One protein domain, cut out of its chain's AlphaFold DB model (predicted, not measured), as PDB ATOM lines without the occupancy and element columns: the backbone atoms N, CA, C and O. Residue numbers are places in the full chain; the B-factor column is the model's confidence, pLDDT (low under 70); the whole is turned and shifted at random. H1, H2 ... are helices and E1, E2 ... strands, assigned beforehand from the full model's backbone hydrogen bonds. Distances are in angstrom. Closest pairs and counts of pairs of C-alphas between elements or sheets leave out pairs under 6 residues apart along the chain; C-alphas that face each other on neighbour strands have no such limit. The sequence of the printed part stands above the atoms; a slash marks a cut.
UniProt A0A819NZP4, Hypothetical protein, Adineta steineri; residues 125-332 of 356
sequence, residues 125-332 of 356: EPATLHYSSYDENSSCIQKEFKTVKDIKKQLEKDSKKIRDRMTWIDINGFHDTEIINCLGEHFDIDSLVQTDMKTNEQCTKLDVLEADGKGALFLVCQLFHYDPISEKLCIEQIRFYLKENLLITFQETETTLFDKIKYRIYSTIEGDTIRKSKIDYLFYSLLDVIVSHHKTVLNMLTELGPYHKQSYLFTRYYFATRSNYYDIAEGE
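Overview. This is residues 125 to 332 of the 356 residues of the protein "Hypothetical protein" of Adineta steineri (UniProt A0A819NZP4). A wide, twisted sheet of seven strands makes a wall through the domain, with a row of three short helices, H1, H2 and H3, over one face and the long helix H5 over the other. H6 folds back beside H5 as a helical hairpin, and residues 326 to 332, of which 326 to 330 belong to H6, stick out free of the body, while the short H4 sits by E1 and E2 and the long strand E5 runs out under H5 with E6 beside it in the sheet. The printed part has 208 residues with six named helices and seven named strands, in the order E1 E2 H1 E3 H2 H3 E4 E5 E6 E7 H4 H5 H6. The mixed sheet runs E2 E1 E3 E7 E6 E5 E4, parallel between E3 and E7 and antiparallel elsewhere. The class is mixed, and the whole is compact, with a radius of gyration of the C-alphas of 17.9 A and spans of 56 by 39 by 39 A.

Along the chain. E1, residues 128 to 134, begins with C-alpha 128 at (18.560, 211.104, -1.118). E2 is residues 141 to 145, H1 residues 148 to 158 and E3 residues 166 to 172. H2, residues 177 to 187, and H3, residues 191 to 198, follow. E4 is residues 205 to 211. E5, residues 214 to 227, is the longest strand at 42.0 A, and E6, residues 232 to 243, is 35.9 A long. E7 is residues 246 to 251 and H4 residues 259 to 266. H5, residues 279 to 303, is 37.1 A long and begins with C-alpha 279 at (4.796, 204.182, 13.698). H6, residues 309 to 330, is 31.0 A long and ends with C-alpha 330 at (-12.317, 192.719, 6.768).

Arrangement. E2 and E4 are the edge strands. The hairpin E1 and E2 has N 131 and O 143 at 2.8 A; E1 and E3 have N 130 and O 170 at 2.8 A. E2, H1 and E3 form a split strand-helix-strand unit, two strands running the same way with E1 between them, and its crossover is right-handed. E3 and E7 are parallel, with N 171 and O 249 at 2.8 A. E4 to E7 are a meander, each strand the antiparallel neighbour of the one before: N 207 and O 218 are 2.8 A apart, N 221 and O 238 2.8 A, and N 248 and O 241 2.8 A. With helices on both faces there are three layers. H1, H2 and H3 lie on the same face, at heights over the sheet of 10.2, 10.5 and 9.6 A, and H5 is on the opposite face at 8.7 A. H1 touches H2 at a shallow tilt of 14 degrees, the same way, closest at the C-alphas of Val 148 and Ile 179, 5.8 A. H2 and H3, a helical hairpin, touch at a steep tilt of 38 degrees, closest at Gly 184 and Gln 194, 6.5 A between C-alphas. H5 runs along the strands, at 22 degrees to E5 on the local plane; the closest C-alphas of the two are those of Tyr 226 and Val 297, 6.2 A. H6 touches H5 with residues 310 to 318 alone, opposite ways at a shallow tilt of 31 degrees; the C-alphas of Leu 301 and Ser 311 are closest, 5.0 A. H6 only grazes the sheet with residues 310 to 321, and H4 with 262 to 266. H4 and H5 are close but not clearly touching, at 7.4 A between the C-alphas of Ile 261 and Leu 286. In the six helices every O i to N i+4 pair is within hydrogen-bond range.

Size, cuts and confidence. The C-alphas of Lys 160 and Tyr 307 are farthest apart, 56.4 A. The printed part has no cut. H4 to H5, residues 267 to 278, is the long link. The mean pLDDT of the printed part is 79.5; 41 residues are under 70, among them 159 to 163 and 318 to 332, and H6 has a mean of 60.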
ATOM      1  N   GLU A 125      19.353 210.368 -10.756       61.34
ATOM      2  CA  GLU A 125      19.652 211.325  -9.688       61.34
ATOM      3  C   GLU A 125      20.310 210.595  -8.492       61.34
ATOM      4  O   GLU A 125      20.025 209.415  -8.257       61.34
ATOM      5  N   PRO A 126      21.231 211.243  -7.751       66.69
ATOM      6  CA  PRO A 126      21.877 210.623  -6.597       66.69
ATOM      7  C   PRO A 126      20.849 210.345  -5.497       66.69
ATOM      8  O   PRO A 126      20.003 211.192  -5.214       66.69
ATOM      9  N   ALA A 127      20.958 209.183  -4.850       77.31
ATOM     10  CA  ALA A 127      20.012 208.779  -3.819       77.31
ATOM     11  C   ALA A 127      19.976 209.790  -2.658       77.31
ATOM     12  O   ALA A 127      21.017 210.186  -2.121       77.31
ATOM     13  N   THR A 128      18.772 210.205  -2.260       83.94
ATOM     14  CA  THR A 128      18.560 211.104  -1.118       83.94
ATOM     15  C   THR A 128      17.865 210.358   0.011       83.94
ATOM     16  O   THR A 128      16.915 209.609  -0.212       83.94
ATOM     17  N   LEU A 129      18.357 210.549   1.238       88.44
ATOM     18  CA  LEU A 129      17.773 209.978   2.448       88.44
ATOM     19  C   LEU A 129      17.273 211.108   3.348       88.44
ATOM     20  O   LEU A 129      18.061 211.897   3.873       88.44
ATOM     21  N   HIS A 130      15.963 211.152   3.571       89.50
ATOM     22  CA  HIS A 130      15.330 212.022   4.551       89.50
ATOM     23  C   HIS A 130      15.108 211.240   5.848       89.50
ATOM     24  O   HIS A 130      14.388 210.245   5.894       89.50
ATOM     25  N   TYR A 131      15.738 211.704   6.920       89.75
ATOM     26  CA  TYR A 131      15.634 211.133   8.254       89.75
ATOM     27  C   TYR A 131      14.718 211.999   9.119       89.75
ATOM     28  O   TYR A 131      15.004 213.181   9.331       89.75
ATOM     29  N   SER A 132      13.659 211.395   9.650       88.88
ATOM     30  CA  SER A 132      12.689 212.037  10.540       88.88
ATOM     31  C   SER A 132      12.570 211.255  11.844       88.88
ATOM     32  O   SER A 132      12.121 210.112  11.843       88.88
ATOM     33  N   SER A 133      12.925 211.869  12.973       87.81
ATOM     34  CA  SER A 133      12.711 211.287  14.306       87.81
ATOM     35  C   SER A 133      11.814 212.187  15.145       87.81
ATOM     36  O   SER A 133      12.167 213.338  15.431       87.81
ATOM     37  N   TYR A 134      10.673 211.661  15.584       86.12
ATOM     38  CA  TYR A 134       9.637 212.401  16.300       86.12
ATOM     39  C   TYR A 134       9.051 211.596  17.470       86.12
ATOM     40  O   TYR A 134       9.181 210.379  17.568       86.12
ATOM     41  N   ASP A 135       8.417 212.313  18.383       81.75
ATOM     42  CA  ASP A 135       7.658 211.802  19.525       81.75
ATOM     43  C   ASP A 135       6.401 212.670  19.711       81.75
ATOM     44  O   ASP A 135       6.105 213.524  18.870       81.75
ATOM     45  N   GLU A 136       5.665 212.480  20.805       76.19
ATOM     46  CA  GLU A 136       4.484 213.293  21.118       76.19
ATOM     47  C   GLU A 136       4.854 214.711  21.602       76.19
ATOM     48  O   GLU A 136       4.207 215.677  21.206       76.19
ATOM     49  N   ASN A 137       5.921 214.849  22.404       67.00
ATOM     50  CA  ASN A 137       6.140 216.027  23.261       67.00
ATOM     51  C   ASN A 137       7.330 216.936  22.886       67.00
ATOM     52  O   ASN A 137       7.390 218.064  23.372       67.00
ATOM     53  N   SER A 138       8.290 216.488  22.072       62.62
ATOM     54  CA  SER A 138       9.526 217.243  21.785       62.62
ATOM     55  C   SER A 138       9.474 217.955  20.421       62.62
ATOM     56  O   SER A 138       8.442 218.002  19.752       62.62
ATOM     57  N   SER A 139      10.598 218.496  19.945       67.06
ATOM     58  CA  SER A 139      10.745 218.875  18.535       67.06
ATOM     59  C   SER A 139      10.946 217.645  17.636       67.06
ATOM     60  O   SER A 139      11.573 216.653  18.030       67.06
ATOM     61  N   CYS A 140      10.431 217.711  16.404       76.94
ATOM     62  CA  CYS A 140      10.788 216.766  15.347       76.94
ATOM     63  C   CYS A 140      12.225 217.045  14.878       76.94
ATOM     64  O   CYS A 140      12.586 218.193  14.613       76.94
ATOM     65  N   ILE A 141      13.047 216.002  14.762       81.62
ATOM     66  CA  ILE A 141      14.386 216.088  14.176       81.62
ATOM     67  C   ILE A 141      14.261 215.657  12.719       81.62
ATOM     68  O   ILE A 141      14.054 214.475  12.456       81.62
ATOM     69  N   GLN A 142      14.410 216.601  11.793       83.25
ATOM     70  CA  GLN A 142      14.471 216.343  10.355       83.25
ATOM     71  C   GLN A 142      15.897 216.592   9.848       83.25
ATOM     72  O   GLN A 142      16.517 217.596  10.211       83.25
ATOM     73  N   LYS A 143      16.421 215.688   9.017       86.50
ATOM     74  CA  LYS A 143      17.702 215.841   8.310       86.50
ATOM     75  C   LYS A 143      17.622 215.225   6.920       86.50
ATOM     76  O   LYS A 143      16.931 214.233   6.728       86.50
ATOM     77  N   GLU A 144      18.370 215.783   5.979       87.25
ATOM     78  CA  GLU A 144      18.605 215.197   4.659       87.25
ATOM     79  C   GLU A 144      20.073 214.775   4.560       87.25
ATOM     80  O   GLU A 144      20.966 215.501   5.007       87.25
ATOM     81  N   PHE A 145      20.320 213.605   3.979       84.56
ATOM     82  CA  PHE A 145      21.650 213.056   3.758       84.56
ATOM     83  C   PHE A 145      21.795 212.570   2.314       84.56
ATOM     84  O   PHE A 145      20.879 211.971   1.755       84.56
ATOM     85  N   LYS A 146      22.979 212.802   1.733       80.50
ATOM     86  CA  LYS A 146      23.364 212.363   0.374       80.50
ATOM     87  C   LYS A 146      24.584 211.434   0.362       80.50
ATOM     88  O   LYS A 146      25.047 211.036  -0.697       80.50
ATOM     89  N   THR A 147      25.124 211.115   1.541       78.44
ATOM     90  CA  THR A 147      26.354 210.328   1.696       78.44
ATOM     91  C   THR A 147      26.158 209.253   2.758       78.44
ATOM     92  O   THR A 147      25.846 209.571   3.911       78.44
ATOM     93  N   VAL A 148      26.461 207.996   2.419       78.50
ATOM     94  CA  VAL A 148      26.452 206.835   3.339       78.50
ATOM     95  C   VAL A 148      27.214 207.119   4.642       78.50
ATOM     96  O   VAL A 148      26.779 206.736   5.726       78.50
ATOM     97  N   LYS A 149      28.333 207.853   4.565       81.38
ATOM     98  CA  LYS A 149      29.161 208.223   5.727       81.38
ATOM     99  C   LYS A 149      28.418 209.069   6.761       81.38
ATOM    100  O   LYS A 149      28.666 208.913   7.953       81.38
ATOM    101  N   ASP A 150      27.537 209.966   6.331       82.88
ATOM    102  CA  ASP A 150      26.805 210.850   7.244       82.88
ATOM    103  C   ASP A 150      25.528 210.180   7.764       82.88
ATOM    104  O   ASP A 150      25.167 210.378   8.925       82.88
ATOM    105  N   ILE A 151      24.944 209.280   6.962       79.31
ATOM    106  CA  ILE A 151      23.907 208.333   7.391       79.31
ATOM    107  C   ILE A 151      24.442 207.458   8.539       79.31
ATOM    108  O   ILE A 151      23.847 207.465   9.618       79.31
ATOM    109  N   LYS A 152      25.602 206.794   8.375       79.25
ATOM    110  CA  LYS A 152      26.230 205.969   9.435       79.25
ATOM    111  C   LYS A 152      26.430 206.752  10.739       79.25
ATOM    112  O   LYS A 152      25.946 206.316  11.781       79.25
ATOM    113  N   LYS A 153      27.013 207.958  10.682       83.50
ATOM    114  CA  LYS A 153      27.183 208.830  11.867       83.50
ATOM    115  C   LYS A 153      25.860 209.182  12.557       83.50
ATOM    116  O   LYS A 153      25.822 209.290  13.784       83.50
ATOM    117  N   GLN A 154      24.785 209.420  11.800       82.31
ATOM    118  CA  GLN A 154      23.485 209.747  12.391       82.31
ATOM    119  C   GLN A 154      22.848 208.524  13.058       82.31
ATOM    120  O   GLN A 154      22.341 208.647  14.173       82.31
ATOM    121  N   LEU A 155      22.918 207.360  12.409       78.50
ATOM    122  CA  LEU A 155      22.424 206.088  12.938       78.50
ATOM    123  C   LEU A 155      23.170 205.681  14.221       78.50
ATOM    124  O   LEU A 155      22.543 205.389  15.236       78.50
ATOM    125  N   GLU A 156      24.502 205.766  14.235       79.19
ATOM    126  CA  GLU A 156      25.323 205.542  15.435       79.19
ATOM    127  C   GLU A 156      24.900 206.452  16.601       79.19
ATOM    128  O   GLU A 156      24.718 205.982  17.728       79.19
ATOM    129  N   LYS A 157      24.678 207.744  16.323       77.88
ATOM    130  CA  LYS A 157      24.275 208.750  17.318       77.88
ATOM    131  C   LYS A 157      22.874 208.515  17.894       77.88
ATOM    132  O   LYS A 157      22.662 208.777  19.081       77.88
ATOM    133  N   ASP A 158      21.938 208.036  17.078       71.31
ATOM    134  CA  ASP A 158      20.541 207.830  17.475       71.31
ATOM    135  C   ASP A 158      20.219 206.374  17.872       71.31
ATOM    136  O   ASP A 158      19.136 206.122  18.396       71.31
ATOM    137  N   SER A 159      21.169 205.439  17.754       63.56
ATOM    138  CA  SER A 159      21.053 204.022  18.162       63.56
ATOM    139  C   SER A 159      20.454 203.796  19.563       63.56
ATOM    140  O   SER A 159      19.710 202.840  19.783       63.56
ATOM    141  N   LYS A 160      20.720 204.697  20.520       55.53
ATOM    142  CA  LYS A 160      20.128 204.674  21.874       55.53
ATOM    143  C   LYS A 160      18.746 205.333  21.990       55.53
ATOM    144  O   LYS A 160      18.077 205.105  22.987       55.53
ATOM    145  N   LYS A 161      18.329 206.150  21.017       59.81
ATOM    146  CA  LYS A 161      17.097 206.968  21.041       59.81
ATOM    147  C   LYS A 161      15.932 206.382  20.243       59.81
ATOM    148  O   LYS A 161      14.787 206.716  20.531       59.81
ATOM    149  N   ILE A 162      16.197 205.508  19.270       60.53
ATOM    150  CA  ILE A 162      15.164 204.893  18.409       60.53
ATOM    151  C   ILE A 162      14.169 204.028  19.218       60.53
ATOM    152  O   ILE A 162      13.018 203.858  18.824       60.53
ATOM    153  N   ARG A 163      14.557 203.551  20.409       61.94
ATOM    154  CA  ARG A 163      13.643 202.853  21.336       61.94
ATOM    155  C   ARG A 163      12.539 203.743  21.915       61.94
ATOM    156  O   ARG A 163      11.463 203.231  22.201       61.94
ATOM    157  N   ASP A 164      12.778 205.049  22.019       74.25
ATOM    158  CA  ASP A 164      11.878 205.994  22.696       74.25
ATOM    159  C   ASP A 164      11.170 206.953  21.717       74.25
ATOM    160  O   ASP A 164      10.319 207.742  22.125       74.25
ATOM    161  N   ARG A 165      11.528 206.920  20.423       85.50
ATOM    162  CA  ARG A 165      11.030 207.841  19.387       85.50
ATOM    163  C   ARG A 165      10.640 207.101  18.113       85.50
ATOM    164  O   ARG A 165      11.338 206.189  17.673       85.50
ATOM    165  N   MET A 166       9.570 207.562  17.475       88.75
ATOM    166  CA  MET A 166       9.166 207.098  16.151       88.75
ATOM    167  C   MET A 166      10.178 207.599  15.121       88.75
ATOM    168  O   MET A 166      10.558 208.774  15.129       88.75
ATOM    169  N   THR A 167      10.646 206.699  14.261       90.62
ATOM    170  CA  THR A 167      11.706 206.987  13.290       90.62
ATOM    171  C   THR A 167      11.235 206.603  11.897       90.62
ATOM    172  O   THR A 167      10.939 205.439  11.638       90.62
ATOM    173  N   TRP A 168      11.178 207.583  10.999       93.12
ATOM    174  CA  TRP A 168      10.879 207.391   9.586       93.12
ATOM    175  C   TRP A 168      12.102 207.754   8.747       93.12
ATOM    176  O   TRP A 168      12.646 208.856   8.857       93.12
ATOM    177  N   ILE A 169      12.543 206.802   7.931       92.00
ATOM    178  CA  ILE A 169      13.639 206.945   6.977       92.00
ATOM    179  C   ILE A 169      13.034 206.842   5.578       92.00
ATOM    180  O   ILE A 169      12.534 205.783   5.214       92.00
ATOM    181  N   ASP A 170      13.067 207.926   4.811       92.25
ATOM    182  CA  ASP A 170      12.528 207.990   3.450       92.25
ATOM    183  C   ASP A 170      13.672 208.105   2.443       92.25
ATOM    184  O   ASP A 170      14.480 209.030   2.533       92.25
ATOM    185  N   ILE A 171      13.779 207.136   1.536       90.00
ATOM    186  CA  ILE A 171      14.921 206.960   0.634       90.00
ATOM    187  C   ILE A 171      14.427 206.994  -0.800       90.00
ATOM    188  O   ILE A 171      13.651 206.133  -1.215       90.00
ATOM    189  N   ASN A 172      14.930 207.951  -1.568       87.62
ATOM    190  CA  ASN A 172      14.678 208.048  -2.997       87.62
ATOM    191  C   ASN A 172      15.848 207.405  -3.751       87.62
ATOM    192  O   ASN A 172      17.000 207.771  -3.514       87.62
ATOM    193  N   GLY A 173      15.561 206.467  -4.655       78.94
ATOM    194  CA  GLY A 173      16.554 205.767  -5.470       78.94
ATOM    195  C   GLY A 173      17.081 204.474  -4.831       78.94
ATOM    196  O   GLY A 173      17.918 204.482  -3.934       78.94
ATOM    197  N   PHE A 174      16.657 203.329  -5.370       70.25
ATOM    198  CA  PHE A 174      17.081 201.977  -4.956       70.25
ATOM    199  C   PHE A 174      18.467 201.560  -5.481       70.25
ATOM    200  O   PHE A 174      18.964 200.486  -5.148       70.25
ATOM    201  N   HIS A 175      19.096 202.380  -6.327       68.62
ATOM    202  CA  HIS A 175      20.379 202.059  -6.959       68.62
ATOM    203  C   HIS A 175      21.566 202.085  -5.990       68.62
ATOM    204  O   HIS A 175      22.574 201.426  -6.248       68.62
ATOM    205  N   ASP A 176      21.461 202.829  -4.886       74.44
ATOM    206  CA  ASP A 176      22.518 202.902  -3.882       74.44
ATOM    207  C   ASP A 176      22.462 201.683  -2.946       74.44
ATOM    208  O   ASP A 176      21.857 201.672  -1.868       74.44
ATOM    209  N   THR A 177      23.117 200.611  -3.393       81.25
ATOM    210  CA  THR A 177      23.233 199.377  -2.611       81.25
ATOM    211  C   THR A 177      24.050 199.550  -1.326       81.25
ATOM    212  O   THR A 177      23.871 198.749  -0.406       81.25
ATOM    213  N   GLU A 178      24.895 200.585  -1.212       85.56
ATOM    214  CA  GLU A 178      25.654 200.866   0.013       85.56
ATOM    215  C   GLU A 178      24.737 201.400   1.119       85.56
ATOM    216  O   GLU A 178      24.869 200.972   2.270       85.56
ATOM    217  N   ILE A 179      23.765 202.261   0.783       85.81
ATOM    218  CA  ILE A 179      22.721 202.703   1.723       85.81
ATOM    219  C   ILE A 179      21.897 201.502   2.211       85.81
ATOM    220  O   ILE A 179      21.696 201.353   3.419       85.81
ATOM    221  N   ILE A 180      21.466 200.613   1.307       86.75
ATOM    222  CA  ILE A 180      20.672 199.425   1.677       86.75
ATOM    223  C   ILE A 180      21.476 198.495   2.599       86.75
ATOM    224  O   ILE A 180      20.963 198.090   3.642       86.75
ATOM    225  N   ASN A 181      22.743 198.209   2.273       88.00
ATOM    226  CA  ASN A 181      23.626 197.397   3.124       88.00
ATOM    227  C   ASN A 181      23.835 198.048   4.500       88.00
ATOM    228  O   ASN A 181      23.696 197.389   5.525       88.00
ATOM    229  N   CYS A 182      24.111 199.356   4.535       88.06
ATOM    230  CA  CYS A 182      24.296 200.128   5.764       88.06
ATOM    231  C   CYS A 182      23.079 200.045   6.698       88.06
ATOM    232  O   CYS A 182      23.231 199.900   7.911       88.06
ATOM    233  N   LEU A 183      21.869 200.163   6.147       88.12
ATOM    234  CA  LEU A 183      20.630 200.051   6.917       88.12
ATOM    235  C   LEU A 183      20.365 198.607   7.340       88.12
ATOM    236  O   LEU A 183      19.922 198.384   8.464       88.12
ATOM    237  N   GLY A 184      20.680 197.639   6.479       88.62
ATOM    238  CA  GLY A 184      20.572 196.217   6.781       88.62
ATOM    239  C   GLY A 184      21.452 195.779   7.949       88.62
ATOM    240  O   GLY A 184      20.953 195.148   8.878       88.62
ATOM    241  N   GLU A 185      22.723 196.193   7.939       86.94
ATOM    242  CA  GLU A 185      23.682 196.020   9.040       86.94
ATOM    243  C   GLU A 185      23.195 196.688  10.335       86.94
ATOM    244  O   GLU A 185      23.272 196.092  11.408       86.94
ATOM    245  N   HIS A 186      22.706 197.931  10.256       87.12
ATOM    246  CA  HIS A 186      22.362 198.713  11.447       87.12
ATOM    247  C   HIS A 186      21.041 198.285  12.104       87.12
ATOM    248  O   HIS A 186      20.924 198.303  13.329       87.12
ATOM    249  N   PHE A 187      20.039 197.927  11.298       85.56
ATOM    250  CA  PHE A 187      18.693 197.595  11.771       85.56
ATOM    251  C   PHE A 187      18.406 196.100  11.846       85.56
ATOM    252  O   PHE A 187      17.295 195.732  12.245       85.56
ATOM    253  N   ASP A 188      19.388 195.252  11.524       86.12
ATOM    254  CA  ASP A 188      19.250 193.795  11.542       86.12
ATOM    255  C   ASP A 188      18.085 193.364  10.624       86.12
ATOM    256  O   ASP A 188      17.050 192.841  11.048       86.12
ATOM    257  N   ILE A 189      18.207 193.743   9.347       88.25
ATOM    258  CA  ILE A 189      17.251 193.408   8.281       88.25
ATOM    259  C   ILE A 189      17.746 192.135   7.596       88.25
ATOM    260  O   ILE A 189      18.902 192.085   7.173       88.25
ATOM    261  N   ASP A 190      16.878 191.134   7.439       86.94
ATOM    262  CA  ASP A 190      17.247 189.865   6.804       86.94
ATOM    263  C   ASP A 190      17.854 190.080   5.403       86.94
ATOM    264  O   ASP A 190      17.367 190.879   4.600       86.94
ATOM    265  N   SER A 191      18.915 189.333   5.101       86.88
ATOM    266  CA  SER A 191      19.572 189.280   3.793       86.88
ATOM    267  C   SER A 191      18.619 189.076   2.602       86.88
ATOM    268  O   SER A 191      18.835 189.673   1.542       86.88
ATOM    269  N   LEU A 192      17.549 188.292   2.764       86.50
ATOM    270  CA  LEU A 192      16.524 188.070   1.742       86.50
ATOM    271  C   LEU A 192      15.739 189.358   1.474       86.50
ATOM    272  O   LEU A 192      15.594 189.774   0.328       86.50
ATOM    273  N   VAL A 193      15.345 190.061   2.536       87.81
ATOM    274  CA  VAL A 193      14.633 191.345   2.461       87.81
ATOM    275  C   VAL A 193      15.534 192.436   1.879       87.81
ATOM    276  O   VAL A 193      15.098 193.201   1.022       87.81
ATOM    277  N   GLN A 194      16.816 192.476   2.255       88.81
ATOM    278  CA  GLN A 194      17.796 193.370   1.625       88.81
ATOM    279  C   GLN A 194      17.990 193.071   0.129       88.81
ATOM    280  O   GLN A 194      18.303 193.977  -0.645       88.81
ATOM    281  N   THR A 195      17.834 191.811  -0.286       86.31
ATOM    282  CA  THR A 195      17.904 191.401  -1.696       86.31
ATOM    283  C   THR A 195      16.646 191.841  -2.445       86.31
ATOM    284  O   THR A 195      16.752 192.434  -3.518       86.31
ATOM    285  N   ASP A 196      15.464 191.676  -1.851       86.12
ATOM    286  CA  ASP A 196      14.200 192.173  -2.406       86.12
ATOM    287  C   ASP A 196      14.165 193.707  -2.520       86.12
ATOM    288  O   ASP A 196      13.698 194.249  -3.524       86.12
ATOM    289  N   MET A 197      14.733 194.429  -1.546       86.00
ATOM    290  CA  MET A 197      14.888 195.892  -1.595       86.00
ATOM    291  C   MET A 197      15.703 196.366  -2.808       86.00
ATOM    292  O   MET A 197      15.412 197.430  -3.354       86.00
ATOM    293  N   LYS A 198      16.691 195.572  -3.243       83.69
ATOM    294  CA  LYS A 198      17.545 195.834  -4.419       83.69
ATOM    295  C   LYS A 198      16.953 195.307  -5.729       83.69
ATOM    296  O   LYS A 198      17.488 195.606  -6.792       83.69
ATOM    297  N   THR A 199      15.908 194.483  -5.668       81.62
ATOM    298  CA  THR A 199      15.362 193.794  -6.840       81.62
ATOM    299  C   THR A 199      14.320 194.664  -7.530       81.62
ATOM    300  O   THR A 199      13.307 195.036  -6.934       81.62
ATOM    301  N   ASN A 200      14.556 194.978  -8.802       73.62
ATOM    302  CA  ASN A 200      13.623 195.732  -9.638       73.62
ATOM    303  C   ASN A 200      12.390 194.885  -9.999       73.62
ATOM    304  O   ASN A 200      12.453 193.657  -9.998       73.62
ATOM    305  N   GLU A 201      11.296 195.551 -10.376       72.31
ATOM    306  CA  GLU A 201      10.132 194.934 -11.038       72.31
ATOM    307  C   GLU A 201       9.469 193.778 -10.251       72.31
ATOM    308  O   GLU A 201       8.897 192.853 -10.829       72.31
ATOM    309  N   GLN A 202       9.478 193.835  -8.914       71.00
ATOM    310  CA  GLN A 202       8.767 192.846  -8.095       71.00
ATOM    311  C   GLN A 202       7.240 193.018  -8.176       71.00
ATOM    312  O   GLN A 202       6.724 194.126  -8.334       71.00
ATOM    313  N   CYS A 203       6.484 191.927  -8.030       77.62
ATOM    314  CA  CYS A 203       5.039 192.020  -7.819       77.62
ATOM    315  C   CYS A 203       4.729 192.636  -6.446       77.62
ATOM    316  O   CYS A 203       5.474 192.437  -5.488       77.62
ATOM    317  N   THR A 204       3.593 193.332  -6.339       82.38
ATOM    318  CA  THR A 204       3.040 193.784  -5.055       82.38
ATOM    319  C   THR A 204       2.918 192.594  -4.099       82.38
ATOM    320  O   THR A 204       2.243 191.619  -4.424       82.38
ATOM    321  N   LYS A 205       3.565 192.652  -2.933       80.75
ATOM    322  CA  LYS A 205       3.596 191.554  -1.952       80.75
ATOM    323  C   LYS A 205       3.686 192.080  -0.524       80.75
ATOM    324  O   LYS A 205       4.256 193.145  -0.309       80.75
ATOM    325  N   LEU A 206       3.152 191.322   0.430       84.00
ATOM    326  CA  LEU A 206       3.276 191.577   1.864       84.00
ATOM    327  C   LEU A 206       3.895 190.343   2.522       84.00
ATOM    328  O   LEU A 206       3.251 189.296   2.582       84.00
ATOM    329  N   ASP A 207       5.107 190.498   3.040       80.50
ATOM    330  CA  ASP A 207       5.817 189.470   3.787       80.50
ATOM    331  C   ASP A 207       5.779 189.815   5.281       80.50
ATOM    332  O   ASP A 207       6.209 190.894   5.709       80.50
ATOM    333  N   VAL A 208       5.249 188.889   6.081       82.69
ATOM    334  CA  VAL A 208       5.293 188.949   7.546       82.69
ATOM    335  C   VAL A 208       6.539 188.198   8.000       82.69
ATOM    336  O   VAL A 208       6.688 187.010   7.718       82.69
ATOM    337  N   LEU A 209       7.442 188.904   8.671       81.31
ATOM    338  CA  LEU A 209       8.760 188.411   9.048       81.31
ATOM    339  C   LEU A 209       8.793 188.236  10.566       81.31
ATOM    340  O   LEU A 209       8.697 189.219  11.298       81.31
ATOM    341  N   GLU A 210       8.951 187.004  11.044       77.94
ATOM    342  CA  GLU A 210       9.103 186.718  12.473       77.94
ATOM    343  C   GLU A 210      10.416 185.976  12.737       77.94
ATOM    344  O   GLU A 210      10.646 184.887  12.210       77.94
ATOM    345  N   ALA A 211      11.268 186.564  13.577       65.44
ATOM    346  CA  ALA A 211      12.519 185.968  14.041       65.44
ATOM    347  C   ALA A 211      12.762 186.356  15.507       65.44
ATOM    348  O   ALA A 211      12.523 187.496  15.899       65.44
ATOM    349  N   ASP A 212      13.196 185.400  16.333       64.44
ATOM    350  CA  ASP A 212      13.595 185.605  17.737       64.44
ATOM    351  C   ASP A 212      12.611 186.424  18.605       64.44
ATOM    352  O   ASP A 212      12.993 187.187  19.494       64.44
ATOM    353  N   GLY A 213      11.306 186.256  18.355       61.97
ATOM    354  CA  GLY A 213      10.237 186.952  19.080       61.97
ATOM    355  C   GLY A 213      10.022 188.413  18.665       61.97
ATOM    356  O   GLY A 213       9.285 189.132  19.344       61.97
ATOM    357  N   LYS A 214      10.636 188.853  17.562       66.31
ATOM    358  CA  LYS A 214      10.432 190.164  16.941       66.31
ATOM    359  C   LYS A 214       9.740 190.013  15.591       66.31
ATOM    360  O   LYS A 214      10.147 189.201  14.765       66.31
ATOM    361  N   GLY A 215       8.718 190.836  15.376       82.38
ATOM    362  CA  GLY A 215       8.020 190.949  14.100       82.38
ATOM    363  C   GLY A 215       8.511 192.147  13.288       82.38
ATOM    364  O   GLY A 215       8.743 193.228  13.841       82.38
ATOM    365  N   ALA A 216       8.615 191.966  11.977       87.50
ATOM    366  CA  ALA A 216       8.725 193.034  10.994       87.50
ATOM    367  C   ALA A 216       7.757 192.777   9.827       87.50
ATOM    368  O   ALA A 216       7.375 191.638   9.556       87.50
ATOM    369  N   LEU A 217       7.362 193.836   9.127       88.56
ATOM    370  CA  LEU A 217       6.584 193.746   7.889       88.56
ATOM    371  C   LEU A 217       7.407 194.306   6.738       88.56
ATOM    372  O   LEU A 217       7.961 195.403   6.856       88.56
ATOM    373  N   PHE A 218       7.439 193.584   5.623       88.81
ATOM    374  CA  PHE A 218       7.963 194.082   4.358       88.81
ATOM    375  C   PHE A 218       6.843 194.106   3.317       88.81
ATOM    376  O   PHE A 218       6.190 193.096   3.070       88.81
ATOM    377  N   LEU A 219       6.590 195.273   2.730       89.12
ATOM    378  CA  LEU A 219       5.522 195.483   1.755       89.12
ATOM    379  C   LEU A 219       6.100 196.119   0.496       89.12
ATOM    380  O   LEU A 219       6.685 197.197   0.557       89.12
ATOM    381  N   VAL A 220       5.885 195.482  -0.650       88.31
ATOM    382  CA  VAL A 220       6.134 196.064  -1.973       88.31
ATOM    383  C   VAL A 220       4.797 196.525  -2.540       88.31
ATOM    384  O   VAL A 220       3.860 195.732  -2.618       88.31
ATOM    385  N   CYS A 221       4.707 197.785  -2.960       87.69
ATOM    386  CA  CYS A 221       3.544 198.359  -3.629       87.69
ATOM    387  C   CYS A 221       3.932 198.969  -4.976       87.69
ATOM    388  O   CYS A 221       4.943 199.659  -5.092       87.69
ATOM    389  N   GLN A 222       3.069 198.789  -5.974       85.50
ATOM    390  CA  GLN A 222       3.112 199.578  -7.202       85.50
ATOM    391  C   GLN A 222       2.351 200.896  -7.021       85.50
ATOM    392  O   GLN A 222       1.211 200.923  -6.540       85.50
ATOM    393  N   LEU A 223       2.978 201.983  -7.453       87.44
ATOM    394  CA  LEU A 223       2.413 203.315  -7.561       87.44
ATOM    395  C   LEU A 223       2.175 203.622  -9.043       87.44
ATOM    396  O   LEU A 223       3.050 203.414  -9.873       87.44
ATOM    397  N   PHE A 224       0.977 204.093  -9.382       87.00
ATOM    398  CA  PHE A 224       0.594 204.357 -10.767       87.00
ATOM    399  C   PHE A 224       0.497 205.857 -10.996       87.00
ATOM    400  O   PHE A 224      -0.098 206.568 -10.188       87.00
ATOM    401  N   HIS A 225       1.026 206.321 -12.120       85.88
ATOM    402  CA  HIS A 225       0.924 207.704 -12.567       85.88
ATOM    403  C   HIS A 225       0.342 207.723 -13.971       85.88
ATOM    404  O   HIS A 225       0.853 207.038 -14.850       85.88
ATOM    405  N   TYR A 226      -0.720 208.493 -14.188       85.12
ATOM    406  CA  TYR A 226      -1.258 208.722 -15.522       85.12
ATOM    407  C   TYR A 226      -0.919 210.144 -15.965       85.12
ATOM    408  O   TYR A 226      -1.324 211.104 -15.308       85.12
ATOM    409  N   ASP A 227      -0.173 210.269 -17.060       84.62
ATOM    410  CA  ASP A 227       0.050 211.545 -17.733       84.62
ATOM    411  C   ASP A 227      -1.015 211.741 -18.828       84.62
ATOM    412  O   ASP A 227      -0.989 211.017 -19.829       84.62
ATOM    413  N   PRO A 228      -1.936 212.715 -18.681       79.75
ATOM    414  CA  PRO A 228      -2.961 212.990 -19.681       79.75
ATOM    415  C   PRO A 228      -2.416 213.655 -20.953       79.75
ATOM    416  O   PRO A 228      -3.139 213.701 -21.941       79.75
ATOM    417  N   ILE A 229      -1.182 214.177 -20.956       83.56
ATOM    418  CA  ILE A 229      -0.580 214.814 -22.140       83.56
ATOM    419  C   ILE A 229       0.033 213.762 -23.068       83.56
ATOM    420  O   ILE A 229      -0.137 213.843 -24.283       83.56
ATOM    421  N   SER A 230       0.755 212.780 -22.518       84.50
ATOM    422  CA  SER A 230       1.345 211.689 -23.311       84.50
ATOM    423  C   SER A 230       0.497 210.415 -23.383       84.50
ATOM    424  O   SER A 230       0.933 209.450 -24.013       84.50
ATOM    425  N   GLU A 231      -0.684 210.419 -22.753       83.25
ATOM    426  CA  GLU A 231      -1.616 209.288 -22.619       83.25
ATOM    427  C   GLU A 231      -0.933 208.014 -22.095       83.25
ATOM    428  O   GLU A 231      -1.135 206.905 -22.601       83.25
ATOM    429  N   LYS A 232      -0.067 208.164 -21.086       81.69
ATOM    430  CA  LYS A 232       0.754 207.068 -20.548       81.69
ATOM    431  C   LYS A 232       0.503 206.822 -19.075       81.69
ATOM    432  O   LYS A 232       0.652 207.704 -18.235       81.69
ATOM    433  N   LEU A 233       0.216 205.558 -18.780       82.38
ATOM    434  CA  LEU A 233       0.271 204.979 -17.451       82.38
ATOM    435  C   LEU A 233       1.706 204.522 -17.142       82.38
ATOM    436  O   LEU A 233       2.153 203.480 -17.625       82.38
ATOM    437  N   CYS A 234       2.413 205.301 -16.333       84.81
ATOM    438  CA  CYS A 234       3.685 204.929 -15.724       84.81
ATOM    439  C   CYS A 234       3.443 204.143 -14.425       84.81
ATOM    440  O   CYS A 234       2.442 204.351 -13.731       84.81
ATOM    441  N   ILE A 235       4.372 203.244 -14.098       84.31
ATOM    442  CA  ILE A 235       4.348 202.426 -12.883       84.31
ATOM    443  C   ILE A 235       5.700 202.589 -12.194       84.31
ATOM    444  O   ILE A 235       6.733 202.395 -12.825       84.31
ATOM    445  N   GLU A 236       5.669 202.929 -10.913       86.56
ATOM    446  CA  GLU A 236       6.828 203.069 -10.031       86.56
ATOM    447  C   GLU A 236       6.667 202.114  -8.840       86.56
ATOM    448  O   GLU A 236       5.551 201.679  -8.526       86.56
ATOM    449  N   GLN A 237       7.758 201.773  -8.153       86.12
ATOM    450  CA  GLN A 237       7.699 200.927  -6.955       86.12
ATOM    451  C   GLN A 237       8.007 201.700  -5.669       86.12
ATOM    452  O   GLN A 237       9.005 202.416  -5.576       86.12
ATOM    453  N   ILE A 238       7.177 201.486  -4.643       90.69
ATOM    454  CA  ILE A 238       7.459 201.898  -3.264       90.69
ATOM    455  C   ILE A 238       7.524 200.647  -2.392       90.69
ATOM    456  O   ILE A 238       6.600 199.830  -2.385       90.69
ATOM    457  N   ARG A 239       8.618 200.499  -1.646       91.19
ATOM    458  CA  ARG A 239       8.817 199.415  -0.679       91.19
ATOM    459  C   ARG A 239       8.797 199.991   0.732       91.19
ATOM    460  O   ARG A 239       9.381 201.045   0.978       91.19
ATOM    461  N   PHE A 240       8.165 199.287   1.656       93.25
ATOM    462  CA  PHE A 240       8.062 199.650   3.064       93.25
ATOM    463  C   PHE A 240       8.673 198.547   3.924       93.25
ATOM    464  O   PHE A 240       8.403 197.367   3.697       93.25
ATOM    465  N   TYR A 241       9.437 198.931   4.940       93.44
ATOM    466  CA  TYR A 241       9.911 198.039   5.994       93.44
ATOM    467  C   TYR A 241       9.555 198.618   7.362       93.44
ATOM    468  O   TYR A 241      10.023 199.700   7.713       93.44
ATOM    469  N   LEU A 242       8.719 197.911   8.120       91.00
ATOM    470  CA  LEU A 242       8.217 198.329   9.429       91.00
ATOM    471  C   LEU A 242       8.729 197.365  10.510       91.00
ATOM    472  O   LEU A 242       8.441 196.171  10.442       91.00
ATOM    473  N   LYS A 243       9.458 197.873  11.511       88.44
ATOM    474  CA  LYS A 243      10.018 197.094  12.637       88.44
ATOM    475  C   LYS A 243       9.999 197.939  13.913       88.44
ATOM    476  O   LYS A 243      10.606 199.000  13.952       88.44
ATOM    477  N   GLU A 244       9.351 197.468  14.977       87.12
ATOM    478  CA  GLU A 244       9.269 198.179  16.271       87.12
ATOM    479  C   GLU A 244       8.763 199.645  16.130       87.12
ATOM    480  O   GLU A 244       7.584 199.842  15.849       87.12
ATOM    481  N   ASN A 245       9.625 200.659  16.314       88.50
ATOM    482  CA  ASN A 245       9.322 202.098  16.138       88.50
ATOM    483  C   ASN A 245       9.862 202.686  14.812       88.50
ATOM    484  O   ASN A 245       9.833 203.905  14.613       88.50
ATOM    485  N   LEU A 246      10.405 201.841  13.935       90.44
ATOM    486  CA  LEU A 246      11.070 202.212  12.691       90.44
ATOM    487  C   LEU A 246      10.183 201.913  11.483       90.44
ATOM    488  O   LEU A 246       9.711 200.788  11.319       90.44
ATOM    489  N   LEU A 247      10.058 202.897  10.596       93.88
ATOM    490  CA  LEU A 247       9.577 202.724   9.232       93.88
ATOM    491  C   LEU A 247      10.662 203.177   8.253       93.88
ATOM    492  O   LEU A 247      11.161 204.297   8.356       93.88
ATOM    493  N   ILE A 248      10.992 202.332   7.281       93.50
ATOM    494  CA  ILE A 248      11.829 202.696   6.136       93.50
ATOM    495  C   ILE A 248      10.966 202.645   4.875       93.50
ATOM    496  O   ILE A 248      10.324 201.626   4.613       93.50
ATOM    497  N   THR A 249      10.955 203.725   4.099       93.69
ATOM    498  CA  THR A 249      10.375 203.785   2.754       93.69
ATOM    499  C   THR A 249      11.482 203.869   1.713       93.69
ATOM    500  O   THR A 249      12.402 204.671   1.844       93.69
ATOM    501  N   PHE A 250      11.388 203.043   0.674       90.56
ATOM    502  CA  PHE A 250      12.264 203.073  -0.495       90.56
ATOM    503  C   PHE A 250      11.417 203.380  -1.723       90.56
ATOM    504  O   PHE A 250      10.519 202.601  -2.055       90.56
ATOM    505  N   GLN A 251      11.708 204.487  -2.392       89.00
ATOM    506  CA  GLN A 251      11.014 204.947  -3.588       89.00
ATOM    507  C   GLN A 251      11.900 204.765  -4.827       89.00
ATOM    508  O   GLN A 251      13.124 204.911  -4.767       89.00
ATOM    509  N   GLU A 252      11.274 204.449  -5.956       83.94
ATOM    510  CA  GLU A 252      11.897 204.436  -7.284       83.94
ATOM    511  C   GLU A 252      12.423 205.820  -7.685       83.94
ATOM    512  O   GLU A 252      13.601 205.982  -8.005       83.94
ATOM    513  N   THR A 253      11.544 206.814  -7.593       81.25
ATOM    514  CA  THR A 253      11.761 208.230  -7.895       81.25
ATOM    515  C   THR A 253      11.291 209.063  -6.697       81.25
ATOM    516  O   THR A 253      10.567 208.563  -5.837       81.25
ATOM    517  N   GLU A 254      11.699 210.330  -6.597       80.06
ATOM    518  CA  GLU A 254      11.204 211.221  -5.539       80.06
ATOM    519  C   GLU A 254       9.725 211.587  -5.779       80.06
ATOM    520  O   GLU A 254       9.401 212.297  -6.740       80.06
ATOM    521  N   THR A 255       8.828 211.150  -4.886       80.00
ATOM    522  CA  THR A 255       7.394 211.474  -4.961       80.00
ATOM    523  C   THR A 255       6.963 212.591  -4.003       80.00
ATOM    524  O   THR A 255       7.298 212.597  -2.817       80.00
ATOM    525  N   THR A 256       6.112 213.495  -4.495       85.81
ATOM    526  CA  THR A 256       5.464 214.558  -3.699       85.81
ATOM    527  C   THR A 256       4.208 214.080  -2.957       85.81
ATOM    528  O   THR A 256       3.639 214.806  -2.141       85.81
ATOM    529  N   LEU A 257       3.754 212.838  -3.188       87.69
ATOM    530  CA  LEU A 257       2.543 212.285  -2.557       87.69
ATOM    531  C   LEU A 257       2.584 212.360  -1.027       87.69
ATOM    532  O   LEU A 257       1.573 212.648  -0.384       87.69
ATOM    533  N   PHE A 258       3.758 212.129  -0.439       90.38
ATOM    534  CA  PHE A 258       3.934 212.111   1.008       90.38
ATOM    535  C   PHE A 258       4.196 213.491   1.622       90.38
ATOM    536  O   PHE A 258       4.270 213.588   2.846       90.38
ATOM    537  N   ASP A 259       4.256 214.572   0.838       89.62
ATOM    538  CA  ASP A 259       4.562 215.920   1.347       89.62
ATOM    539  C   ASP A 259       3.538 216.407   2.374       89.62
ATOM    540  O   ASP A 259       3.892 217.054   3.359       89.62
ATOM    541  N   LYS A 260       2.267 216.015   2.222       87.44
ATOM    542  CA  LYS A 260       1.223 216.285   3.223       87.44
ATOM    543  C   LYS A 260       1.476 215.564   4.550       87.44
ATOM    544  O   LYS A 260       1.172 216.113   5.604       87.44
ATOM    545  N   ILE A 261       2.025 214.351   4.511       89.44
ATOM    546  CA  ILE A 261       2.380 213.577   5.709       89.44
ATOM    547  C   ILE A 261       3.649 214.154   6.347       89.44
ATOM    548  O   ILE A 261       3.656 214.409   7.550       89.44
ATOM    549  N   LYS A 262       4.669 214.468   5.535       89.25
ATOM    550  CA  LYS A 262       5.882 215.198   5.942       89.25
ATOM    551  C   LYS A 262       5.510 216.501   6.669       89.25
ATOM    552  O   LYS A 262       5.874 216.678   7.828       89.25
ATOM    553  N   TYR A 263       4.676 217.349   6.060       87.62
ATOM    554  CA  TYR A 263       4.180 218.595   6.659       87.62
ATOM    555  C   TYR A 263       3.469 218.375   8.006       87.62
ATOM    556  O   TYR A 263       3.787 219.052   8.981       87.62
ATOM    557  N   ARG A 264       2.557 217.395   8.099       86.00
ATOM    558  CA  ARG A 264       1.848 217.064   9.352       86.00
ATOM    559  C   ARG A 264       2.794 216.654  10.489       86.00
ATOM    560  O   ARG A 264       2.591 217.068  11.630       86.00
ATOM    561  N   ILE A 265       3.850 215.896  10.183       85.50
ATOM    562  CA  ILE A 265       4.889 215.518  11.159       85.50
ATOM    563  C   ILE A 265       5.713 216.743  11.582       85.50
ATOM    564  O   ILE A 265       5.985 216.918  12.771       85.50
ATOM    565  N   TYR A 266       6.111 217.596  10.635       83.81
ATOM    566  CA  TYR A 266       7.051 218.690  10.898       83.81
ATOM    567  C   TYR A 266       6.395 219.910  11.558       83.81
ATOM    568  O   TYR A 266       6.959 220.485  12.490       83.81
ATOM    569  N   SER A 267       5.195 220.297  11.125       77.44
ATOM    570  CA  SER A 267       4.546 221.548  11.543       77.44
ATOM    571  C   SER A 267       3.828 221.485  12.893       77.44
ATOM    572  O   SER A 267       3.364 222.520  13.354       77.44
ATOM    573  N   THR A 268       3.771 220.316  13.549       69.38
ATOM    574  CA  THR A 268       3.158 220.127  14.885       69.38
ATOM    575  C   THR A 268       1.758 220.745  14.971       69.38
ATOM    576  O   THR A 268       1.492 221.658  15.749       69.38
ATOM    577  N   ILE A 269       0.862 220.256  14.114       69.94
ATOM    578  CA  ILE A 269      -0.505 220.764  14.009       69.94
ATOM    579  C   ILE A 269      -1.299 220.337  15.252       69.94
ATOM    580  O   ILE A 269      -1.353 219.154  15.595       69.94
ATOM    581  N   GLU A 270      -1.921 221.299  15.932       61.75
ATOM    582  CA  GLU A 270      -2.745 221.026  17.108       61.75
ATOM    583  C   GLU A 270      -3.936 220.122  16.742       61.75
ATOM    584  O   GLU A 270      -4.618 220.327  15.740       61.75
ATOM    585  N   GLY A 271      -4.156 219.076  17.542       64.38
ATOM    586  CA  GLY A 271      -5.164 218.046  17.274       64.38
ATOM    587  C   GLY A 271      -4.731 216.931  16.310       64.38
ATOM    588  O   GLY A 271      -5.449 215.938  16.212       64.38
ATOM    589  N   ASP A 272      -3.569 217.020  15.649       72.75
ATOM    590  CA  ASP A 272      -3.089 215.932  14.788       72.75
ATOM    591  C   ASP A 272      -2.653 214.706  15.612       72.75
ATOM    592  O   ASP A 272      -1.953 214.799  16.627       72.75
ATOM    593  N   THR A 273      -3.074 213.528  15.160       78.38
ATOM    594  CA  THR A 273      -2.809 212.236  15.790       78.38
ATOM    595  C   THR A 273      -1.504 211.593  15.329       78.38
ATOM    596  O   THR A 273      -1.029 210.701  16.033       78.38
ATOM    597  N   ILE A 274      -0.886 212.010  14.210       82.38
ATOM    598  CA  ILE A 274       0.306 211.324  13.660       82.38
ATOM    599  C   ILE A 274       1.451 211.259  14.675       82.38
ATOM    600  O   ILE A 274       2.033 210.196  14.876       82.38
ATOM    601  N   ARG A 275       1.746 212.371  15.358       80.81
ATOM    602  CA  ARG A 275       2.830 212.441  16.353       80.81
ATOM    603  C   ARG A 275       2.518 211.737  17.679       80.81
ATOM    604  O   ARG A 275       3.441 211.352  18.387       80.81
ATOM    605  N   LYS A 276       1.231 211.582  18.005       79.31
ATOM    606  CA  LYS A 276       0.728 210.920  19.227       79.31
ATOM    607  C   LYS A 276       0.577 209.407  19.063       79.31
ATOM    608  O   LYS A 276       0.424 208.672  20.034       79.31
ATOM    609  N   SER A 277       0.559 208.949  17.816       83.25
ATOM    610  CA  SER A 277       0.370 207.551  17.457       83.25
ATOM    611  C   SER A 277       1.709 206.839  17.302       83.25
ATOM    612  O   SER A 277       2.770 207.456  17.208       83.25
ATOM    613  N   LYS A 278       1.655 205.508  17.266       85.12
ATOM    614  CA  LYS A 278       2.817 204.686  16.942       85.12
ATOM    615  C   LYS A 278       3.128 204.748  15.441       85.12
ATOM    616  O   LYS A 278       2.361 205.276  14.634       85.12
ATOM    617  N   ILE A 279       4.290 204.213  15.075       88.62
ATOM    618  CA  ILE A 279       4.796 204.182  13.698       88.62
ATOM    619  C   ILE A 279       3.881 203.386  12.737       88.62
ATOM    620  O   ILE A 279       3.841 203.661  11.540       88.62
ATOM    621  N   ASP A 280       3.082 202.456  13.268       85.81
ATOM    622  CA  ASP A 280       2.029 201.723  12.552       85.81
ATOM    623  C   ASP A 280       0.977 202.654  11.923       85.81
ATOM    624  O   ASP A 280       0.555 202.441  10.785       85.81
ATOM    625  N   TYR A 281       0.603 203.732  12.611       86.62
ATOM    626  CA  TYR A 281      -0.327 204.734  12.106       86.62
ATOM    627  C   TYR A 281       0.296 205.623  11.024       86.62
ATOM    628  O   TYR A 281      -0.410 206.041  10.103       86.62
ATOM    629  N   LEU A 282       1.610 205.881  11.075       89.00
ATOM    630  CA  LEU A 282       2.313 206.535   9.967       89.00
ATOM    631  C   LEU A 282       2.307 205.635   8.726       89.00
ATOM    632  O   LEU A 282       1.936 206.091   7.648       89.00
ATOM    633  N   PHE A 283       2.650 204.356   8.889       90.75
ATOM    634  CA  PHE A 283       2.597 203.368   7.812       90.75
ATOM    635  C   PHE A 283       1.193 203.288   7.184       90.75
ATOM    636  O   PHE A 283       1.056 203.460   5.974       90.75
ATOM    637  N   TYR A 284       0.145 203.156   8.005       87.25
ATOM    638  CA  TYR A 284      -1.252 203.233   7.558       87.25
ATOM    639  C   TYR A 284      -1.559 204.535   6.796       87.25
ATOM    640  O   TYR A 284      -2.153 204.497   5.719       87.25
ATOM    641  N   SER A 285      -1.125 205.686   7.318       87.69
ATOM    642  CA  SER A 285      -1.374 206.997   6.700       87.69
ATOM    643  C   SER A 285      -0.708 207.141   5.324       87.69
ATOM    644  O   SER A 285      -1.271 207.783   4.440       87.69
ATOM    645  N   LEU A 286       0.468 206.540   5.116       91.31
ATOM    646  CA  LEU A 286       1.145 206.519   3.812       91.31
ATOM    647  C   LEU A 286       0.421 205.595   2.814       91.31
ATOM    648  O   LEU A 286       0.292 205.946   1.640       91.31
ATOM    649  N   LEU A 287      -0.117 204.459   3.275       89.50
ATOM    650  CA  LEU A 287      -0.933 203.571   2.437       89.50
ATOM    651  C   LEU A 287      -2.267 204.209   2.028       89.50
ATOM    652  O   LEU A 287      -2.651 204.095   0.865       89.50
ATOM    653  N   ASP A 288      -2.946 204.929   2.925       86.06
ATOM    654  CA  ASP A 288      -4.187 205.645   2.587       86.06
ATOM    655  C   ASP A 288      -3.958 206.750   1.538       86.06
ATOM    656  O   ASP A 288      -4.787 206.945   0.642       86.06
ATOM    657  N   VAL A 289      -2.792 207.412   1.567       89.75
ATOM    658  CA  VAL A 289      -2.367 208.342   0.508       89.75
ATOM    659  C   VAL A 289      -2.204 207.622  -0.838       89.75
ATOM    660  O   VAL A 289      -2.735 208.108  -1.838       89.75
ATOM    661  N   ILE A 290      -1.551 206.452  -0.882       89.38
ATOM    662  CA  ILE A 290      -1.406 205.656  -2.119       89.38
ATOM    663  C   ILE A 290      -2.776 205.203  -2.646       89.38
ATOM    664  O   ILE A 290      -3.087 205.413  -3.820       89.38
ATOM    665  N   VAL A 291      -3.627 204.637  -1.786       85.75
ATOM    666  CA  VAL A 291      -4.976 204.175  -2.159       85.75
ATOM    667  C   VAL A 291      -5.844 205.338  -2.650       85.75
ATOM    668  O   VAL A 291      -6.631 205.179  -3.586       85.75
ATOM    669  N   SER A 292      -5.703 206.524  -2.057       86.12
ATOM    670  CA  SER A 292      -6.420 207.725  -2.493       86.12
ATOM    671  C   SER A 292      -5.888 208.288  -3.813       86.12
ATOM    672  O   SER A 292      -6.684 208.712  -4.652       86.12
ATOM    673  N   HIS A 293      -4.582 208.213  -4.063       88.62
ATOM    674  CA  HIS A 293      -3.995 208.534  -5.367       88.62
ATOM    675  C   HIS A 293      -4.472 207.576  -6.468       88.62
ATOM    676  O   HIS A 293      -4.873 208.022  -7.542       88.62
ATOM    677  N   HIS A 294      -4.555 206.272  -6.189       85.50
ATOM    678  CA  HIS A 294      -5.100 205.295  -7.142       85.50
ATOM    679  C   HIS A 294      -6.571 205.553  -7.505       85.50
ATOM    680  O   HIS A 294      -6.945 205.310  -8.651       85.50
ATOM    681  N   LYS A 295      -7.398 206.102  -6.599       81.81
ATOM    682  CA  LYS A 295      -8.762 206.567  -6.945       81.81
ATOM    683  C   LYS A 295      -8.723 207.719  -7.954       81.81
ATOM    684  O   LYS A 295      -9.498 207.718  -8.904       81.81
ATOM    685  N   THR A 296      -7.807 208.673  -7.782       88.50
ATOM    686  CA  THR A 296      -7.619 209.793  -8.723       88.50
ATOM    687  C   THR A 296      -7.221 209.288 -10.113       88.50
ATOM    688  O   THR A 296      -7.832 209.687 -11.102       88.50
ATOM    689  N   VAL A 297      -6.267 208.352 -10.187       87.06
ATOM    690  CA  VAL A 297      -5.858 207.706 -11.450       87.06
ATOM    691  C   VAL A 297      -7.007 206.905 -12.077       87.06
ATOM    692  O   VAL A 297      -7.198 206.975 -13.290       87.06
ATOM    693  N   LEU A 298      -7.816 206.197 -11.276       84.69
ATOM    694  CA  LEU A 298      -8.992 205.473 -11.775       84.69
ATOM    695  C   LEU A 298      -9.993 206.415 -12.445       84.69
ATOM    696  O   LEU A 298     -10.482 206.106 -13.530       84.69
ATOM    697  N   ASN A 299     -10.280 207.559 -11.819       84.75
ATOM    698  CA  ASN A 299     -11.220 208.540 -12.354       84.75
ATOM    699  C   ASN A 299     -10.724 209.084 -13.705       84.75
ATOM    700  O   ASN A 299     -11.453 208.993 -14.691       84.75
ATOM    701  N   MET A 300      -9.457 209.516 -13.783       85.69
ATOM    702  CA  MET A 300      -8.830 209.979 -15.035       85.69
ATOM    703  C   MET A 300      -8.906 208.924 -16.150       85.69
ATOM    704  O   MET A 300      -9.278 209.227 -17.278       85.69
ATOM    705  N   LEU A 301      -8.595 207.660 -15.839       82.94
ATOM    706  CA  LEU A 301      -8.657 206.566 -16.811       82.94
ATOM    707  C   LEU A 301     -10.092 206.163 -17.189       82.94
ATOM    708  O   LEU A 301     -10.294 205.560 -18.246       82.94
ATOM    709  N   THR A 302     -11.083 206.465 -16.350       79.81
ATOM    710  CA  THR A 302     -12.503 206.205 -16.634       79.81
ATOM    711  C   THR A 302     -13.066 207.243 -17.608       79.81
ATOM    712  O   THR A 302     -13.855 206.886 -18.482       79.81
ATOM    713  N   GLU A 303     -12.613 208.500 -17.526       81.94
ATOM    714  CA  GLU A 303     -12.991 209.582 -18.453       81.94
ATOM    715  C   GLU A 303     -12.561 209.308 -19.910       81.94
ATOM    716  O   GLU A 303     -13.255 209.712 -20.840       81.94
ATOM    717  N   LEU A 304     -11.488 208.534 -20.122       77.31
ATOM    718  CA  LEU A 304     -11.038 208.066 -21.449       77.31
ATOM    719  C   LEU A 304     -11.954 206.996 -22.079       77.31
ATOM    720  O   LEU A 304     -11.787 206.631 -23.243       77.31
ATOM    721  N   GLY A 305     -12.903 206.459 -21.310       70.00
ATOM    722  CA  GLY A 305     -13.845 205.431 -21.740       70.00
ATOM    723  C   GLY A 305     -13.385 203.983 -21.488       70.00
ATOM    724  O   GLY A 305     -12.192 203.678 -21.408       70.00
ATOM    725  N   PRO A 306     -14.343 203.037 -21.394       59.22
ATOM    726  CA  PRO A 306     -14.110 201.678 -20.887       59.22
ATOM    727  C   PRO A 306     -13.262 200.781 -21.804       59.22
ATOM    728  O   PRO A 306     -12.805 199.725 -21.375       59.22
ATOM    729  N   TYR A 307     -13.053 201.183 -23.061       61.31
ATOM    730  CA  TYR A 307     -12.274 200.428 -24.048       61.31
ATOM    731  C   TYR A 307     -10.801 200.857 -24.124       61.31
ATOM    732  O   TYR A 307     -10.024 200.240 -24.854       61.31
ATOM    733  N   HIS A 308     -10.382 201.882 -23.373       70.50
ATOM    734  CA  HIS A 308      -8.979 202.284 -23.346       70.50
ATOM    735  C   HIS A 308      -8.123 201.193 -22.670       70.50
ATOM    736  O   HIS A 308      -8.329 200.865 -21.500       70.50
ATOM    737  N   LYS A 309      -7.140 200.622 -23.393       71.75
ATOM    738  CA  LYS A 309      -6.347 199.451 -22.944       71.75
ATOM    739  C   LYS A 309      -5.737 199.642 -21.548       71.75
ATOM    740  O   LYS A 309      -5.741 198.712 -20.744       71.75
ATOM    741  N   GLN A 310      -5.236 200.842 -21.252       70.75
ATOM    742  CA  GLN A 310      -4.637 201.163 -19.951       70.75
ATOM    743  C   GLN A 310      -5.687 201.237 -18.831       70.75
ATOM    744  O   GLN A 310      -5.420 200.784 -17.720       70.75
ATOM    745  N   SER A 311      -6.895 201.727 -19.137       67.44
ATOM    746  CA  SER A 311      -8.017 201.800 -18.194       67.44
ATOM    747  C   SER A 311      -8.451 200.408 -17.732       67.44
ATOM    748  O   SER A 311      -8.534 200.157 -16.530       67.44
ATOM    749  N   TYR A 312      -8.600 199.456 -18.661       68.50
ATOM    750  CA  TYR A 312      -8.914 198.061 -18.328       68.50
ATOM    751  C   TYR A 312      -7.844 197.406 -17.432       68.50
ATOM    752  O   TYR A 312      -8.172 196.799 -16.407       68.50
ATOM    753  N   LEU A 313      -6.562 197.545 -17.793       69.62
ATOM    754  CA  LEU A 313      -5.448 196.944 -17.046       69.62
ATOM    755  C   LEU A 313      -5.328 197.523 -15.631       69.62
ATOM    756  O   LEU A 313      -5.252 196.760 -14.664       69.62
ATOM    757  N   PHE A 314      -5.373 198.852 -15.501       74.38
ATOM    758  CA  PHE A 314      -5.325 199.515 -14.201       74.38
ATOM    759  C   PHE A 314      -6.537 199.165 -13.338       74.38
ATOM    760  O   PHE A 314      -6.371 198.826 -12.171       74.38
ATOM    761  N   THR A 315      -7.745 199.167 -13.906       69.88
ATOM    762  CA  THR A 315      -8.978 198.826 -13.180       69.88
ATOM    763  C   THR A 315      -8.901 197.418 -12.585       69.88
ATOM    764  O   THR A 315      -9.214 197.218 -11.409       69.88
ATOM    765  N   ARG A 316      -8.405 196.438 -13.356       67.00
ATOM    766  CA  ARG A 316      -8.201 195.062 -12.878       67.00
ATOM    767  C   ARG A 316      -7.155 194.978 -11.758       67.00
ATOM    768  O   ARG A 316      -7.386 194.266 -10.781       67.00
ATOM    769  N   TYR A 317      -6.042 195.708 -11.870       71.00
ATOM    770  CA  TYR A 317      -5.038 195.793 -10.802       71.00
ATOM    771  C   TYR A 317      -5.599 196.459  -9.536       71.00
ATOM    772  O   TYR A 317      -5.438 195.934  -8.431       71.00
ATOM    773  N   TYR A 318      -6.282 197.596  -9.691       69.50
ATOM    774  CA  TYR A 318      -6.847 198.368  -8.591       69.50
ATOM    775  C   TYR A 318      -7.856 197.536  -7.808       69.50
ATOM    776  O   TYR A 318      -7.746 197.477  -6.590       69.50
ATOM    777  N   PHE A 319      -8.778 196.823  -8.466       64.06
ATOM    778  CA  PHE A 319      -9.732 195.971  -7.751       64.06
ATOM    779  C   PHE A 319      -9.079 194.774  -7.049       64.06
ATOM    780  O   PHE A 319      -9.476 194.471  -5.928       64.06
ATOM    781  N   ALA A 320      -8.052 194.142  -7.627       64.06
ATOM    782  CA  ALA A 320      -7.319 193.065  -6.951       64.06
ATOM    783  C   ALA A 320      -6.565 193.572  -5.704       64.06
ATOM    784  O   ALA A 320      -6.653 192.985  -4.626       64.06
ATOM    785  N   THR A 321      -5.874 194.706  -5.830       61.69
ATOM    786  CA  THR A 321      -5.107 195.323  -4.734       61.69
ATOM    787  C   THR A 321      -6.029 195.898  -3.662       61.69
ATOM    788  O   THR A 321      -5.757 195.772  -2.469       61.69
ATOM    789  N   ARG A 322      -7.163 196.470  -4.081       62.56
ATOM    790  CA  ARG A 322      -8.237 196.933  -3.204       62.56
ATOM    791  C   ARG A 322      -8.872 195.769  -2.455       62.56
ATOM    792  O   ARG A 322      -9.059 195.928  -1.258       62.56
ATOM    793  N   SER A 323      -9.165 194.637  -3.108       52.38
ATOM    794  CA  SER A 323      -9.642 193.432  -2.413       52.38
ATOM    795  C   SER A 323      -8.656 193.078  -1.316       52.38
ATOM    796  O   SER A 323      -9.016 193.210  -0.163       52.38
ATOM    797  N   ASN A 324      -7.379 192.849  -1.639       50.62
ATOM    798  CA  ASN A 324      -6.363 192.507  -0.638       50.62
ATOM    799  C   ASN A 324      -6.271 193.525   0.520       50.62
ATOM    800  O   ASN A 324      -6.173 193.122   1.675       50.62
ATOM    801  N   TYR A 325      -6.343 194.835   0.248       53.69
ATOM    802  CA  TYR A 325      -6.365 195.871   1.292       53.69
ATOM    803  C   TYR A 325      -7.611 195.775   2.190       53.69
ATOM    804  O   TYR A 325      -7.501 195.846   3.415       53.69
ATOM    805  N   TYR A 326      -8.792 195.583   1.596       47.34
ATOM    806  CA  TYR A 326     -10.026 195.385   2.350       47.34
ATOM    807  C   TYR A 326     -10.109 193.999   2.989       47.34
ATOM    808  O   TYR A 326     -10.675 193.917   4.057       47.34
ATOM    809  N   ASP A 327      -9.497 192.948   2.455       44.00
ATOM    810  CA  ASP A 327      -9.448 191.601   3.034       44.00
ATOM    811  C   ASP A 327      -8.506 191.570   4.253       44.00
ATOM    812  O   ASP A 327      -8.808 190.937   5.266       44.00
ATOM    813  N   ILE A 328      -7.417 192.352   4.225       43.34
ATOM    814  CA  ILE A 328      -6.584 192.651   5.404       43.34
ATOM    815  C   ILE A 328      -7.391 193.424   6.471       43.34
ATOM    816  O   ILE A 328      -7.199 193.198   7.667       43.34
ATOM    817  N   ALA A 329      -8.326 194.293   6.065       37.78
ATOM    818  CA  ALA A 329      -9.193 195.052   6.975       37.78
ATOM    819  C   ALA A 329     -10.466 194.295   7.437       37.78
ATOM    820  O   ALA A 329     -10.942 194.516   8.549       37.78
ATOM    821  N   GLU A 330     -11.019 193.398   6.614       36.38
ATOM    822  CA  GLU A 330     -12.317 192.719   6.768       36.38
ATOM    823  C   GLU A 330     -12.195 191.224   7.090       36.38
ATOM    824  O   GLU A 330     -13.198 190.610   7.463       36.38
ATOM    825  N   GLY A 331     -10.987 190.644   7.085       36.50
ATOM    826  CA  GLY A 331     -10.685 189.275   7.542       36.50
ATOM    827  C   GLY A 331     -11.033 188.981   9.015       36.50
ATOM    828  O   GLY A 331     -10.634 187.966   9.575       36.50
ATOM    829  N   GLU A 332     -11.767 189.881   9.673       36.69
ATOM    830  CA  GLU A 332     -12.518 189.663  10.911       36.69
ATOM    831  C   GLU A 332     -13.878 188.967  10.702       36.69
ATOM    832  O   GLU A 332     -14.357 188.311  11.622       36.69
TER     833      GLU A 332